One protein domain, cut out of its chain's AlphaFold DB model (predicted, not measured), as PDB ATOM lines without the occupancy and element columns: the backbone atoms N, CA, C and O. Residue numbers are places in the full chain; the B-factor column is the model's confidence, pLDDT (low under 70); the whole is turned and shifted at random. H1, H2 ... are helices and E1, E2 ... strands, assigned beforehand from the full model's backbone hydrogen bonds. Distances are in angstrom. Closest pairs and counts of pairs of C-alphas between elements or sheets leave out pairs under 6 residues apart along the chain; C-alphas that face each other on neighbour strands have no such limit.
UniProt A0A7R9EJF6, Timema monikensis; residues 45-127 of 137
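AT A GLANCE: This is residues 45 to 127 of the 137 residues of a protein of Timema monikensis (UniProt A0A7R9EJF6). Picture a small head at one end, with the long helix H1 along one side, a ribbon of two short parallel strands, E1 and E2, along the other, and the short helix H2 between them. From this head two long stretches without a named element, residues 45 to 58 and 104 to 119, run toward the other end, where the small helix H3 lies far from the head. The printed part has 83 residues with three named helices and two named strands, in the order H1, E1, H2, E2, H3; the sheet's order is E1, E2, parallel. The class is mixed, helices and strands, with under half of the residues in named elements. The whole is loose, with a radius of gyration of the C-alphas of 15.1 A, and elongated, spanning 49 by 26 by 17 A.

HOW THE PARTS SIT: Begin at residue 45 and go along residues 45 to 58, which hold no named element; there residues 50 to 51 pair with residues 118 to 119 as a short antiparallel pairing. Next comes H1, residues 59 to 74, and a short link leads from it to E1, residues 81 to 84. A tight link then leads to H2, residues 88 to 94, and another tight link to E2, residues 100 to 103. Look at Gly 65 and Thr 93, where H1 and H2 touch: their C-alphas are the closest of the two helices, 4.2 A apart. H1 and H2 run the same way at a shallow tilt of 33 degrees, only just short of steep. E1 and E2 are parallel neighbours, with 26 degrees between their directions. Find C-alphas 82 and 101, which face each other at 4.7 A; N 82 and O 100 are within hydrogen-bond range at 2.9 A, and N 84 and O 102 at 3.0 A. E1, H2 and E2 form a strand-helix-strand unit, two parallel neighbour strands with a helix between them along the chain, and its crossover is right-handed. The closest C-alphas of E1 and H2 are those of Thr 84 and Thr 90, 5.6 A apart; those of H2 and E2 are Lys 91 and His 103, 7.8 A apart. H1 and E2 are apart. H3, residues 120 to 125, comes last and is apart from H1, from H2 and from E1. Along the backbones of H1 and H2 each O i to N i+4 pair is within hydrogen-bond range; in H3 it is 1 of 2.

IN THESE COORDINATES: Find C-alpha 59 at (347.988, 247.725, 204.987); from there H1 runs through 16 residues, 22.9 A from first to last C-alpha, to C-alpha 74 at (341.380, 243.792, 183.447). E1, four residues from His 81 to Thr 84, measures 10.1 A. H2, seven residues from Arg 88 to Ala 94, measures 10.0 A. E2, four residues from Ser 100 to His 103, measures 10.3 A. H3, six residues from Leu 120, measures 8.8 A and ends at C-alpha 125, at (376.703, 248.081, 212.634).

THE WHOLE: The two C-alphas farthest apart are those of Pro 78 and Lys 125, 49.2 A. The C-alphas of Asn 45 and Gly 127, the first and last printed, are 21.5 A apart. The printed part has no cut. The link from E2 to H3, 16 residues, is long. The mean pLDDT of the printed part is 86.4; look for values under 70 at residues 111 to 118 and 120 to 127, where the model's confidence is low.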
ATOM      1  N   ASN A  45     357.776 243.533 207.789       91.56
ATOM      2  CA  ASN A  45     359.233 243.584 207.907       91.56
ATOM      3  C   ASN A  45     359.834 244.766 207.145       91.56
ATOM      4  O   ASN A  45     360.766 245.383 207.653       91.56
ATOM      5  N   ASN A  46     359.312 245.125 205.970       89.62
ATOM      6  CA  ASN A  46     359.795 246.306 205.253       89.62
ATOM      7  C   ASN A  46     359.521 247.590 206.038       89.62
ATOM      8  O   ASN A  46     360.421 248.422 206.141       89.62
ATOM      9  N   VAL A  47     358.332 247.714 206.636       90.69
ATOM     10  CA  VAL A  47     357.973 248.850 207.503       90.69
ATOM     11  C   VAL A  47     358.949 248.966 208.677       90.69
ATOM     12  O   VAL A  47     359.421 250.054 208.996       90.69
ATOM     13  N   LEU A  48     359.320 247.833 209.279       88.94
ATOM     14  CA  LEU A  48     360.281 247.767 210.383       88.94
ATOM     15  C   LEU A  48     361.753 247.843 209.944       88.94
ATOM     16  O   LEU A  48     362.644 247.736 210.789       88.94
ATOM     17  N   GLY A  49     362.038 247.981 208.647       85.94
ATOM     18  CA  GLY A  49     363.404 247.978 208.127       85.94
ATOM     19  C   GLY A  49     364.145 246.661 208.383       85.94
ATOM     20  O   GLY A  49     365.343 246.662 208.667       85.94
ATOM     21  N   LYS A  50     363.446 245.529 208.325       83.75
ATOM     22  CA  LYS A  50     364.016 244.187 208.441       83.75
ATOM     23  C   LYS A  50     364.130 243.527 207.067       83.75
ATOM     24  O   LYS A  50     363.246 243.669 206.223       83.75
ATOM     25  N   ILE A  51     365.209 242.781 206.863       79.62
ATOM     26  CA  ILE A  51     365.440 241.941 205.682       79.62
ATOM     27  C   ILE A  51     365.093 240.492 206.034       79.62
ATOM     28  O   ILE A  51     365.373 240.047 207.149       79.62
ATOM     29  N   GLY A  52     364.509 239.761 205.084       82.25
ATOM     30  CA  GLY A  52     364.183 238.344 205.224       82.25
ATOM     31  C   GLY A  52     362.953 238.065 206.094       82.25
ATOM     32  O   GLY A  52     362.126 238.943 206.365       82.25
ATOM     33  N   GLY A  53     362.832 236.808 206.528       87.00
ATOM     34  CA  GLY A  53     361.670 236.289 207.250       87.00
ATOM     35  C   GLY A  53     360.434 236.088 206.365       87.00
ATOM     36  O   GLY A  53     360.478 236.253 205.144       87.00
ATOM     37  N   ASP A  54     359.314 235.749 207.004       92.12
ATOM     38  CA  ASP A  54     358.045 235.414 206.345       92.12
ATOM     39  C   ASP A  54     356.881 236.276 206.864       92.12
ATOM     40  O   ASP A  54     355.879 235.785 207.375       92.12
ATOM     41  N   ALA A  55     357.061 237.598 206.810       92.88
ATOM     42  CA  ALA A  55     356.051 238.548 207.270       92.88
ATOM     43  C   ALA A  55     354.877 238.682 206.289       92.88
ATOM     44  O   ALA A  55     355.049 238.564 205.071       92.88
ATOM     45  N   ASP A  56     353.711 239.002 206.848       97.31
ATOM     46  CA  ASP A  56     352.518 239.409 206.108       97.31
ATOM     47  C   ASP A  56     352.690 240.792 205.449       97.31
ATOM     48  O   ASP A  56     353.611 241.560 205.762       97.31
ATOM     49  N   LEU A  57     351.790 241.103 204.515       97.69
ATOM     50  CA  LEU A  57     351.665 242.427 203.911       97.69
ATOM     51  C   LEU A  57     351.218 243.481 204.928       97.69
ATOM     52  O   LEU A  57     350.267 243.260 205.679       97.69
ATOM     53  N   SER A  58     351.831 244.663 204.844       97.75
ATOM     54  CA  SER A  58     351.335 245.868 205.507       97.75
ATOM     55  C   SER A  58     349.988 246.296 204.910       97.75
ATOM     56  O   SER A  58     349.652 245.891 203.789       97.75
ATOM     57  N   PRO A  59     349.216 247.179 205.569       97.94
ATOM     58  CA  PRO A  59     347.988 247.725 204.987       97.94
ATOM     59  C   PRO A  59     348.206 248.346 203.596       97.94
ATOM     60  O   PRO A  59     347.388 248.180 202.690       97.94
ATOM     61  N   ARG A  60     349.355 249.002 203.385       96.88
ATOM     62  CA  ARG A  60     349.748 249.547 202.079       96.88
ATOM     63  C   ARG A  60     350.102 248.438 201.086       96.88
ATOM     64  O   ARG A  60     349.739 248.528 199.913       96.88
ATOM     65  N   GLY A  61     350.778 247.381 201.537       97.69
ATOM     66  CA  GLY A  61     351.053 246.192 200.731       97.69
ATOM     67  C   GLY A  61     349.785 245.487 200.250       97.69
ATOM     68  O   GLY A  61     349.709 245.093 199.087       97.69
ATOM     69  N   GLN A  62     348.760 245.396 201.097       98.50
ATOM     70  CA  GLN A  62     347.459 244.829 200.730       98.50
ATOM     71  C   GLN A  62     346.757 245.678 199.662       98.50
ATOM     72  O   GLN A  62     346.288 245.148 198.656       98.50
ATOM     73  N   GLN A  63     346.750 247.008 199.817       98.31
ATOM     74  CA  GLN A  63     346.224 247.924 198.792       98.31
ATOM     75  C   GLN A  63     346.951 247.768 197.452       98.31
ATOM     76  O   GLN A  63     346.318 247.783 196.392       98.31
ATOM     77  N   TYR A  64     348.272 247.587 197.496       97.88
ATOM     78  CA  TYR A  64     349.067 247.288 196.313       97.88
ATOM     79  C   TYR A  64     348.624 245.974 195.648       97.88
ATOM     80  O   TYR A  64     348.338 245.983 194.450       97.88
ATOM     81  N   GLY A  65     348.492 244.883 196.410       97.88
ATOM     82  CA  GLY A  65     348.018 243.588 195.901       97.88
ATOM     83  C   GLY A  65     346.641 243.684 195.238       97.88
ATOM     84  O   GLY A  65     346.453 243.224 194.114       97.88
ATOM     85  N   LEU A  66     345.702 244.402 195.861       98.44
ATOM     86  CA  LEU A  66     344.377 244.664 195.286       98.44
ATOM     87  C   LEU A  66     344.443 245.474 193.985       98.44
ATOM     88  O   LEU A  66     343.671 245.240 193.052       98.44
ATOM     89  N   SER A  67     345.336 246.460 193.898       97.94
ATOM     90  CA  SER A  67     345.528 247.232 192.668       97.94
ATOM     91  C   SER A  67     346.154 246.391 191.557       97.94
ATOM     92  O   SER A  67     345.734 246.503 190.405       97.94
ATOM     93  N   LEU A  68     347.123 245.539 191.898       97.44
ATOM     94  CA  LEU A  68     347.766 244.620 190.964       97.44
ATOM     95  C   LEU A  68     346.759 243.608 190.410       97.44
ATOM     96  O   LEU A  68     346.666 243.447 189.195       97.44
ATOM     97  N   ALA A  69     345.960 242.998 191.286       98.00
ATOM     98  CA  ALA A  69     344.877 242.095 190.923       98.00
ATOM     99  C   ALA A  69     343.898 242.743 189.939       98.00
ATOM    100  O   ALA A  69     343.655 242.209 188.859       98.00
ATOM    101  N   ARG A  70     343.396 243.943 190.264       98.19
ATOM    102  CA  ARG A  70     342.501 244.693 189.367       98.19
ATOM    103  C   ARG A  70     343.141 244.962 188.008       98.19
ATOM    104  O   ARG A  70     342.482 244.772 186.990       98.19
ATOM    105  N   HIS A  71     344.403 245.387 187.988       96.69
ATOM    106  CA  HIS A  71     345.110 245.675 186.744       96.69
ATOM    107  C   HIS A  71     345.263 244.424 185.872       96.69
ATOM    108  O   HIS A  71     344.892 244.464 184.703       96.69
ATOM    109  N   MET A  72     345.758 243.321 186.441       95.56
ATOM    110  CA  MET A  72     346.016 242.081 185.702       95.56
ATOM    111  C   MET A  72     344.728 241.415 185.220       95.56
ATOM    112  O   MET A  72     344.647 241.005 184.064       95.56
ATOM    113  N   ASN A  73     343.691 241.383 186.060       97.25
ATOM    114  CA  ASN A  73     342.396 240.816 185.683       97.25
ATOM    115  C   ASN A  73     341.744 241.621 184.545       97.25
ATOM    116  O   ASN A  73     341.150 241.033 183.646       97.25
ATOM    117  N   ALA A  74     341.904 242.949 184.524       96.69
ATOM    118  CA  ALA A  74     341.380 243.792 183.447       96.69
ATOM    119  C   ALA A  74     342.071 243.564 182.088       96.69
ATOM    120  O   ALA A  74     341.473 243.854 181.053       96.69
ATOM    121  N   GLN A  75     343.302 243.037 182.070       93.56
ATOM    122  CA  GLN A  75     344.007 242.729 180.821       93.56
ATOM    123  C   GLN A  75     343.439 241.497 180.098       93.56
ATOM    124  O   GLN A  75     343.723 241.326 178.916       93.56
ATOM    125  N   ASN A  76     342.659 240.638 180.777       92.75
ATOM    126  CA  ASN A  76     342.088 239.405 180.214       92.75
ATOM    127  C   ASN A  76     343.114 238.555 179.433       92.75
ATOM    128  O   ASN A  76     342.840 238.073 178.333       92.75
ATOM    129  N   ILE A  77     344.320 238.395 179.988       92.25
ATOM    130  CA  ILE A  77     345.414 237.668 179.332       92.25
ATOM    131  C   ILE A  77     345.056 236.173 179.273       92.25
ATOM    132  O   ILE A  77     344.887 235.552 180.326       92.25
ATOM    133  N   PRO A  78     344.962 235.564 178.077       91.44
ATOM    134  CA  PRO A  78     344.650 234.146 177.957       91.44
ATOM    135  C   PRO A  78     345.797 233.295 178.509       91.44
ATOM    136  O   PRO A  78     346.966 233.578 178.252       91.44
ATOM    137  N   ASN A  79     345.456 232.226 179.234       90.31
ATOM    138  CA  ASN A  79     346.417 231.285 179.827       90.31
ATOM    139  C   ASN A  79     347.487 231.968 180.701       90.31
ATOM    140  O   ASN A  79     348.657 231.579 180.687       90.31
ATOM    141  N   LEU A  80     347.101 233.006 181.451       93.25
ATOM    142  CA  LEU A  80     347.998 233.651 182.404       93.25
ATOM    143  C   LEU A  80     348.427 232.649 183.488       93.25
ATOM    144  O   LEU A  80     347.594 232.079 184.195       93.25
ATOM    145  N   HIS A  81     349.740 232.474 183.634       94.00
ATOM    146  CA  HIS A  81     350.357 231.755 184.743       94.00
ATOM    147  C   HIS A  81     350.986 232.760 185.700       94.00
ATOM    148  O   HIS A  81     351.740 233.640 185.281       94.00
ATOM    149  N   VAL A  82     350.686 232.617 186.986       96.75
ATOM    150  CA  VAL A  82     351.246 233.449 188.047       96.75
ATOM    151  C   VAL A  82     352.163 232.588 188.897       96.75
ATOM    152  O   VAL A  82     351.773 231.536 189.401       96.75
ATOM    153  N   TRP A  83     353.391 233.056 189.081       97.56
ATOM    154  CA  TRP A  83     354.363 232.413 189.952       97.56
ATOM    155  C   TRP A  83     354.689 233.319 191.122       97.56
ATOM    156  O   TRP A  83     354.981 234.502 190.945       97.56
ATOM    157  N   THR A  84     354.663 232.754 192.321       96.88
ATOM    158  CA  THR A  84     355.111 233.431 193.536       96.88
ATOM    159  C   THR A  84     356.233 232.633 194.180       96.88
ATOM    160  O   THR A  84     356.426 231.450 193.893       96.88
ATOM    161  N   SER A  85     356.942 233.260 195.115       94.38
ATOM    162  CA  SER A  85     357.720 232.505 196.090       94.38
ATOM    163  C   SER A  85     356.801 231.733 197.044       94.38
ATOM    164  O   SER A  85     355.570 231.827 196.975       94.38
ATOM    165  N   GLU A  86     357.381 230.982 197.968       94.25
ATOM    166  CA  GLU A  86     356.632 230.302 199.025       94.25
ATOM    167  C   GLU A  86     356.283 231.225 200.204       94.25
ATOM    168  O   GLU A  86     355.538 230.821 201.099       94.25
ATOM    169  N   LEU A  87     356.765 232.469 200.186       94.06
ATOM    170  CA  LEU A  87     356.622 233.427 201.280       94.06
ATOM    171  C   LEU A  87     355.234 234.086 201.285       94.06
ATOM    172  O   LEU A  87     354.690 234.450 200.240       94.06
ATOM    173  N   ARG A  88     354.665 234.298 202.473       96.38
ATOM    174  CA  ARG A  88     353.307 234.823 202.706       96.38
ATOM    175  C   ARG A  88     353.039 236.111 201.941       96.38
ATOM    176  O   ARG A  88     352.044 236.198 201.229       96.38
ATOM    177  N   ARG A  89     353.960 237.074 201.996       96.31
ATOM    178  CA  ARG A  89     353.840 238.356 201.283       96.31
ATOM    179  C   ARG A  89     353.658 238.225 199.768       96.31
ATOM    180  O   ARG A  89     352.887 238.991 199.192       96.31
ATOM    181  N   THR A  90     354.330 237.281 199.097       96.56
ATOM    182  CA  THR A  90     354.166 237.102 197.640       96.56
ATOM    183  C   THR A  90     352.841 236.409 197.330       96.56
ATOM    184  O   THR A  90     352.143 236.836 196.412       96.56
ATOM    185  N   LYS A  91     352.448 235.426 198.152       98.19
ATOM    186  CA  LYS A  91     351.146 234.748 198.072       98.19
ATOM    187  C   LYS A  91     349.981 235.728 198.236       98.19
ATOM    188  O   LYS A  91     349.131 235.808 197.359       98.19
ATOM    189  N   GLN A  92     350.002 236.543 199.291       98.31
ATOM    190  CA  GLN A  92     348.985 237.568 199.565       98.31
ATOM    191  C   GLN A  92     348.914 238.635 198.469       98.31
ATOM    192  O   GLN A  92     347.839 239.112 198.125       98.31
ATOM    193  N   THR A  93     350.055 239.004 197.877       98.38
ATOM    194  CA  THR A  93     350.074 239.983 196.776       98.38
ATOM    195  C   THR A  93     349.347 239.450 195.539       98.38
ATOM    196  O   THR A  93     348.716 240.225 194.821       98.38
ATOM    197  N   ALA A  94     349.440 238.142 195.282       97.94
ATOM    198  CA  ALA A  94     348.863 237.491 194.110       97.94
ATOM    199  C   ALA A  94     347.430 236.969 194.320       97.94
ATOM    200  O   ALA A  94     346.779 236.626 193.339       97.94
ATOM    201  N   GLU A  95     346.936 236.921 195.560       97.19
ATOM    202  CA  GLU A  95     345.690 236.239 195.948       97.19
ATOM    203  C   GLU A  95     344.455 236.682 195.146       97.19
ATOM    204  O   GLU A  95     343.582 235.871 194.855       97.19
ATOM    205  N   GLY A  96     344.393 237.952 194.733       97.31
ATOM    206  CA  GLY A  96     343.277 238.489 193.948       97.31
ATOM    207  C   GLY A  96     343.378 238.303 192.426       97.31
ATOM    208  O   GLY A  96     342.492 238.773 191.707       97.31
ATOM    209  N   ILE A  97     344.456 237.712 191.899       97.81
ATOM    210  CA  ILE A  97     344.641 237.534 190.451       97.81
ATOM    211  C   ILE A  97     343.899 236.273 189.991       97.81
ATOM    212  O   ILE A  97     344.154 235.173 190.475       97.81
ATOM    213  N   ASN A  98     343.022 236.419 188.999       96.94
ATOM    214  CA  ASN A  98     342.196 235.348 188.444       96.94
ATOM    215  C   ASN A  98     342.999 234.505 187.440       96.94
ATOM    216  O   ASN A  98     342.782 234.574 186.231       96.94
ATOM    217  N   ALA A  99     343.958 233.734 187.943       95.50
ATOM    218  CA  ALA A  99     344.867 232.923 187.143       95.50
ATOM    219  C   ALA A  99     345.324 231.675 187.909       95.50
ATOM    220  O   ALA A  99     345.119 231.552 189.116       95.50
ATOM    221  N   SER A 100     345.984 230.745 187.214       95.00
ATOM    222  CA  SER A 100     346.660 229.635 187.889       95.00
ATOM    223  C   SER A 100     347.878 230.170 188.640       95.00
ATOM    224  O   SER A 100     348.784 230.733 188.022       95.00
ATOM    225  N   ILE A 101     347.891 229.996 189.963       96.81
ATOM    226  CA  ILE A 101     348.995 230.405 190.834       96.81
ATOM    227  C   ILE A 101     349.816 229.171 191.215       96.81
ATOM    228  O   ILE A 101     349.266 228.178 191.691       96.81
ATOM    229  N   GLN A 102     351.137 229.239 191.038       97.38
ATOM    230  CA  GLN A 102     352.079 228.237 191.546       97.38
ATOM    231  C   GLN A 102     353.114 228.893 192.461       97.38
ATOM    232  O   GLN A 102     353.618 229.982 192.179       97.38
ATOM    233  N   HIS A 103     353.452 228.204 193.547       95.62
ATOM    234  CA  HIS A 103     354.452 228.646 194.513       95.62
ATOM    235  C   HIS A 103     355.753 227.888 194.260       95.62
ATOM    236  O   HIS A 103     355.765 226.659 194.277       95.62
ATOM    237  N   LEU A 104     356.831 228.615 193.985       91.81
ATOM    238  CA  LEU A 104     358.101 228.042 193.559       91.81
ATOM    239  C   LEU A 104     359.190 228.387 194.578       91.81
ATOM    240  O   LEU A 104     359.565 229.551 194.709       91.81
ATOM    241  N   ALA A 105     359.747 227.372 195.244       89.81
ATOM    242  CA  ALA A 105     360.873 227.535 196.168       89.81
ATOM    243  C   ALA A 105     362.082 228.279 195.554       89.81
ATOM    244  O   ALA A 105     362.659 229.127 196.234       89.81
ATOM    245  N   PRO A 106     362.444 228.081 194.263       88.81
ATOM    246  CA  PRO A 106     363.513 228.859 193.626       88.81
ATOM    247  C   PRO A 106     363.253 230.370 193.521       88.81
ATOM    248  O   PRO A 106     364.179 231.115 193.214       88.81
ATOM    249  N   LEU A 107     362.011 230.824 193.732       86.69
ATOM    250  CA  LEU A 107     361.651 232.245 193.776       86.69
ATOM    251  C   LEU A 107     361.686 232.825 195.198       86.69
ATOM    252  O   LEU A 107     361.379 234.007 195.369       86.69
ATOM    253  N   ASN A 108     362.019 232.030 196.222       87.38
ATOM    254  CA  ASN A 108     362.255 232.549 197.567       87.38
ATOM    255  C   ASN A 108     363.369 233.605 197.531       87.38
ATOM    256  O   ASN A 108     364.261 233.572 196.682       87.38
ATOM    257  N   GLU A 109     363.278 234.591 198.427       75.94
ATOM    258  CA  GLU A 109     364.337 235.592 198.547       75.94
ATOM    259  C   GLU A 109     365.670 234.901 198.829       75.94
ATOM    260  O   GLU A 109     365.698 233.859 199.479       75.94
ATOM    261  N   LEU A 110     366.765 235.483 198.322       70.25
ATOM    262  CA  LEU A 110     368.110 234.975 198.577       70.25
ATOM    263  C   LEU A 110     368.268 234.755 200.081       70.25
ATOM    264  O   LEU A 110     368.137 235.710 200.851       70.25
ATOM    265  N   ASP A 111     368.520 233.503 200.473       58.31
ATOM    266  CA  ASP A 111     368.670 233.116 201.869       58.31
ATOM    267  C   ASP A 111     369.755 233.979 202.507       58.31
ATOM    268  O   ASP A 111     370.956 233.775 202.312       58.31
ATOM    269  N   ALA A 112     369.341 234.952 203.313       49.28
ATOM    270  CA  ALA A 112     370.240 235.702 204.172       49.28
ATOM    271  C   ALA A 112     370.625 234.836 205.383       49.28
ATOM    272  O   ALA A 112     370.485 235.285 206.509       49.28
ATOM    273  N   VAL A 113     371.045 233.579 205.165       47.16
ATOM    274  CA  VAL A 113     371.635 232.623 206.133       47.16
ATOM    275  C   VAL A 113     370.824 232.384 207.426       47.16
ATOM    276  O   VAL A 113     371.217 231.606 208.288       47.16
ATOM    277  N   CYS A 114     369.657 232.992 207.591       42.25
ATOM    278  CA  CYS A 114     368.875 232.950 208.811       42.25
ATOM    279  C   CYS A 114     367.399 232.950 208.433       42.25
ATOM    280  O   CYS A 114     366.903 233.912 207.852       42.25
ATOM    281  N   ASN A 115     366.665 231.940 208.892       48.66
ATOM    282  CA  ASN A 115     365.197 231.891 208.889       48.66
ATOM    283  C   ASN A 115     364.542 233.032 209.714       48.66
ATOM    284  O   ASN A 115     363.344 233.006 209.986       48.66
ATOM    285  N   ASN A 116     365.320 234.040 210.120       57.66
ATOM    286  CA  ASN A 116     364.941 235.135 210.991       57.66
ATOM    287  C   ASN A 116     365.074 236.458 210.238       57.66
ATOM    288  O   ASN A 116     366.073 236.721 209.573       57.66
ATOM    289  N   SER A 117     364.086 237.331 210.410       62.50
ATOM    290  CA  SER A 117     364.168 238.707 209.931       62.50
ATOM    291  C   SER A 117     365.255 239.470 210.698       62.50
ATOM    292  O   SER A 117     365.186 239.546 211.930       62.50
ATOM    293  N   ILE A 118     366.215 240.071 210.000       66.75
ATOM    294  CA  ILE A 118     367.305 240.847 210.612       66.75
ATOM    295  C   ILE A 118     367.069 242.332 210.347       66.75
ATOM    296  O   ILE A 118     366.805 242.732 209.217       66.75
ATOM    297  N   SER A 119     367.179 243.165 211.383       71.38
ATOM    298  CA  SER A 119     367.097 244.622 211.226       71.38
ATOM    299  C   SER A 119     368.271 245.159 210.406       71.38
ATOM    300  O   SER A 119     369.430 244.863 210.706       71.38
ATOM    301  N   LEU A 120     367.989 246.037 209.443       64.81
ATOM    302  CA  LEU A 120     368.991 246.786 208.675       64.81
ATOM    303  C   LEU A 120     369.989 247.509 209.588       64.81
ATOM    304  O   LEU A 120     371.179 247.545 209.291       64.81
ATOM    305  N   SER A 121     369.527 248.032 210.729       65.06
ATOM    306  CA  SER A 121     370.381 248.736 211.695       65.06
ATOM    307  C   SER A 121     371.412 247.840 212.387       65.06
ATOM    308  O   SER A 121     372.410 248.340 212.901       65.06
ATOM    309  N   VAL A 122     371.181 246.525 212.422       63.69
ATOM    310  CA  VAL A 122     372.140 245.547 212.953       63.69
ATOM    311  C   VAL A 122     373.211 245.252 211.906       63.69
ATOM    312  O   VAL A 122     374.390 245.205 212.236       63.69
ATOM    313  N   ILE A 123     372.810 245.132 210.639       58.97
ATOM    314  CA  ILE A 123     373.713 244.824 209.524       58.97
ATOM    315  C   ILE A 123     374.681 245.983 209.247       58.97
ATOM    316  O   ILE A 123     375.868 245.773 209.018       58.97
ATOM    317  N   THR A 124     374.211 247.229 209.325       59.31
ATOM    318  CA  THR A 124     375.090 248.394 209.146       59.31
ATOM    319  C   THR A 124     376.115 248.533 210.272       59.31
ATOM    320  O   THR A 124     377.232 248.985 210.032       59.31
ATOM    321  N   LYS A 125     375.777 248.096 211.492       65.88
ATOM    322  CA  LYS A 125     376.703 248.081 212.634       65.88
ATOM    323  C   LYS A 125     377.750 246.968 212.553       65.88
ATOM    324  O   LYS A 125     378.816 247.128 213.134       65.88
ATOM    325  N   SER A 126     377.485 245.875 211.834       59.47
ATOM    326  CA  SER A 126     378.443 244.775 211.648       59.47
ATOM    327  C   SER A 126     379.468 245.023 210.531       59.47
ATOM    328  O   SER A 126     380.224 244.120 210.183       59.47
ATOM    329  N   GLY A 127     379.523 246.237 209.967       46.38
ATOM    330  CA  GLY A 127     380.480 246.608 208.918       46.38
ATOM    331  C   GLY A 127     380.119 246.089 207.522       46.38
ATOM    332  O   GLY A 127     380.853 246.340 206.569       46.38
TER     333      GLY A 127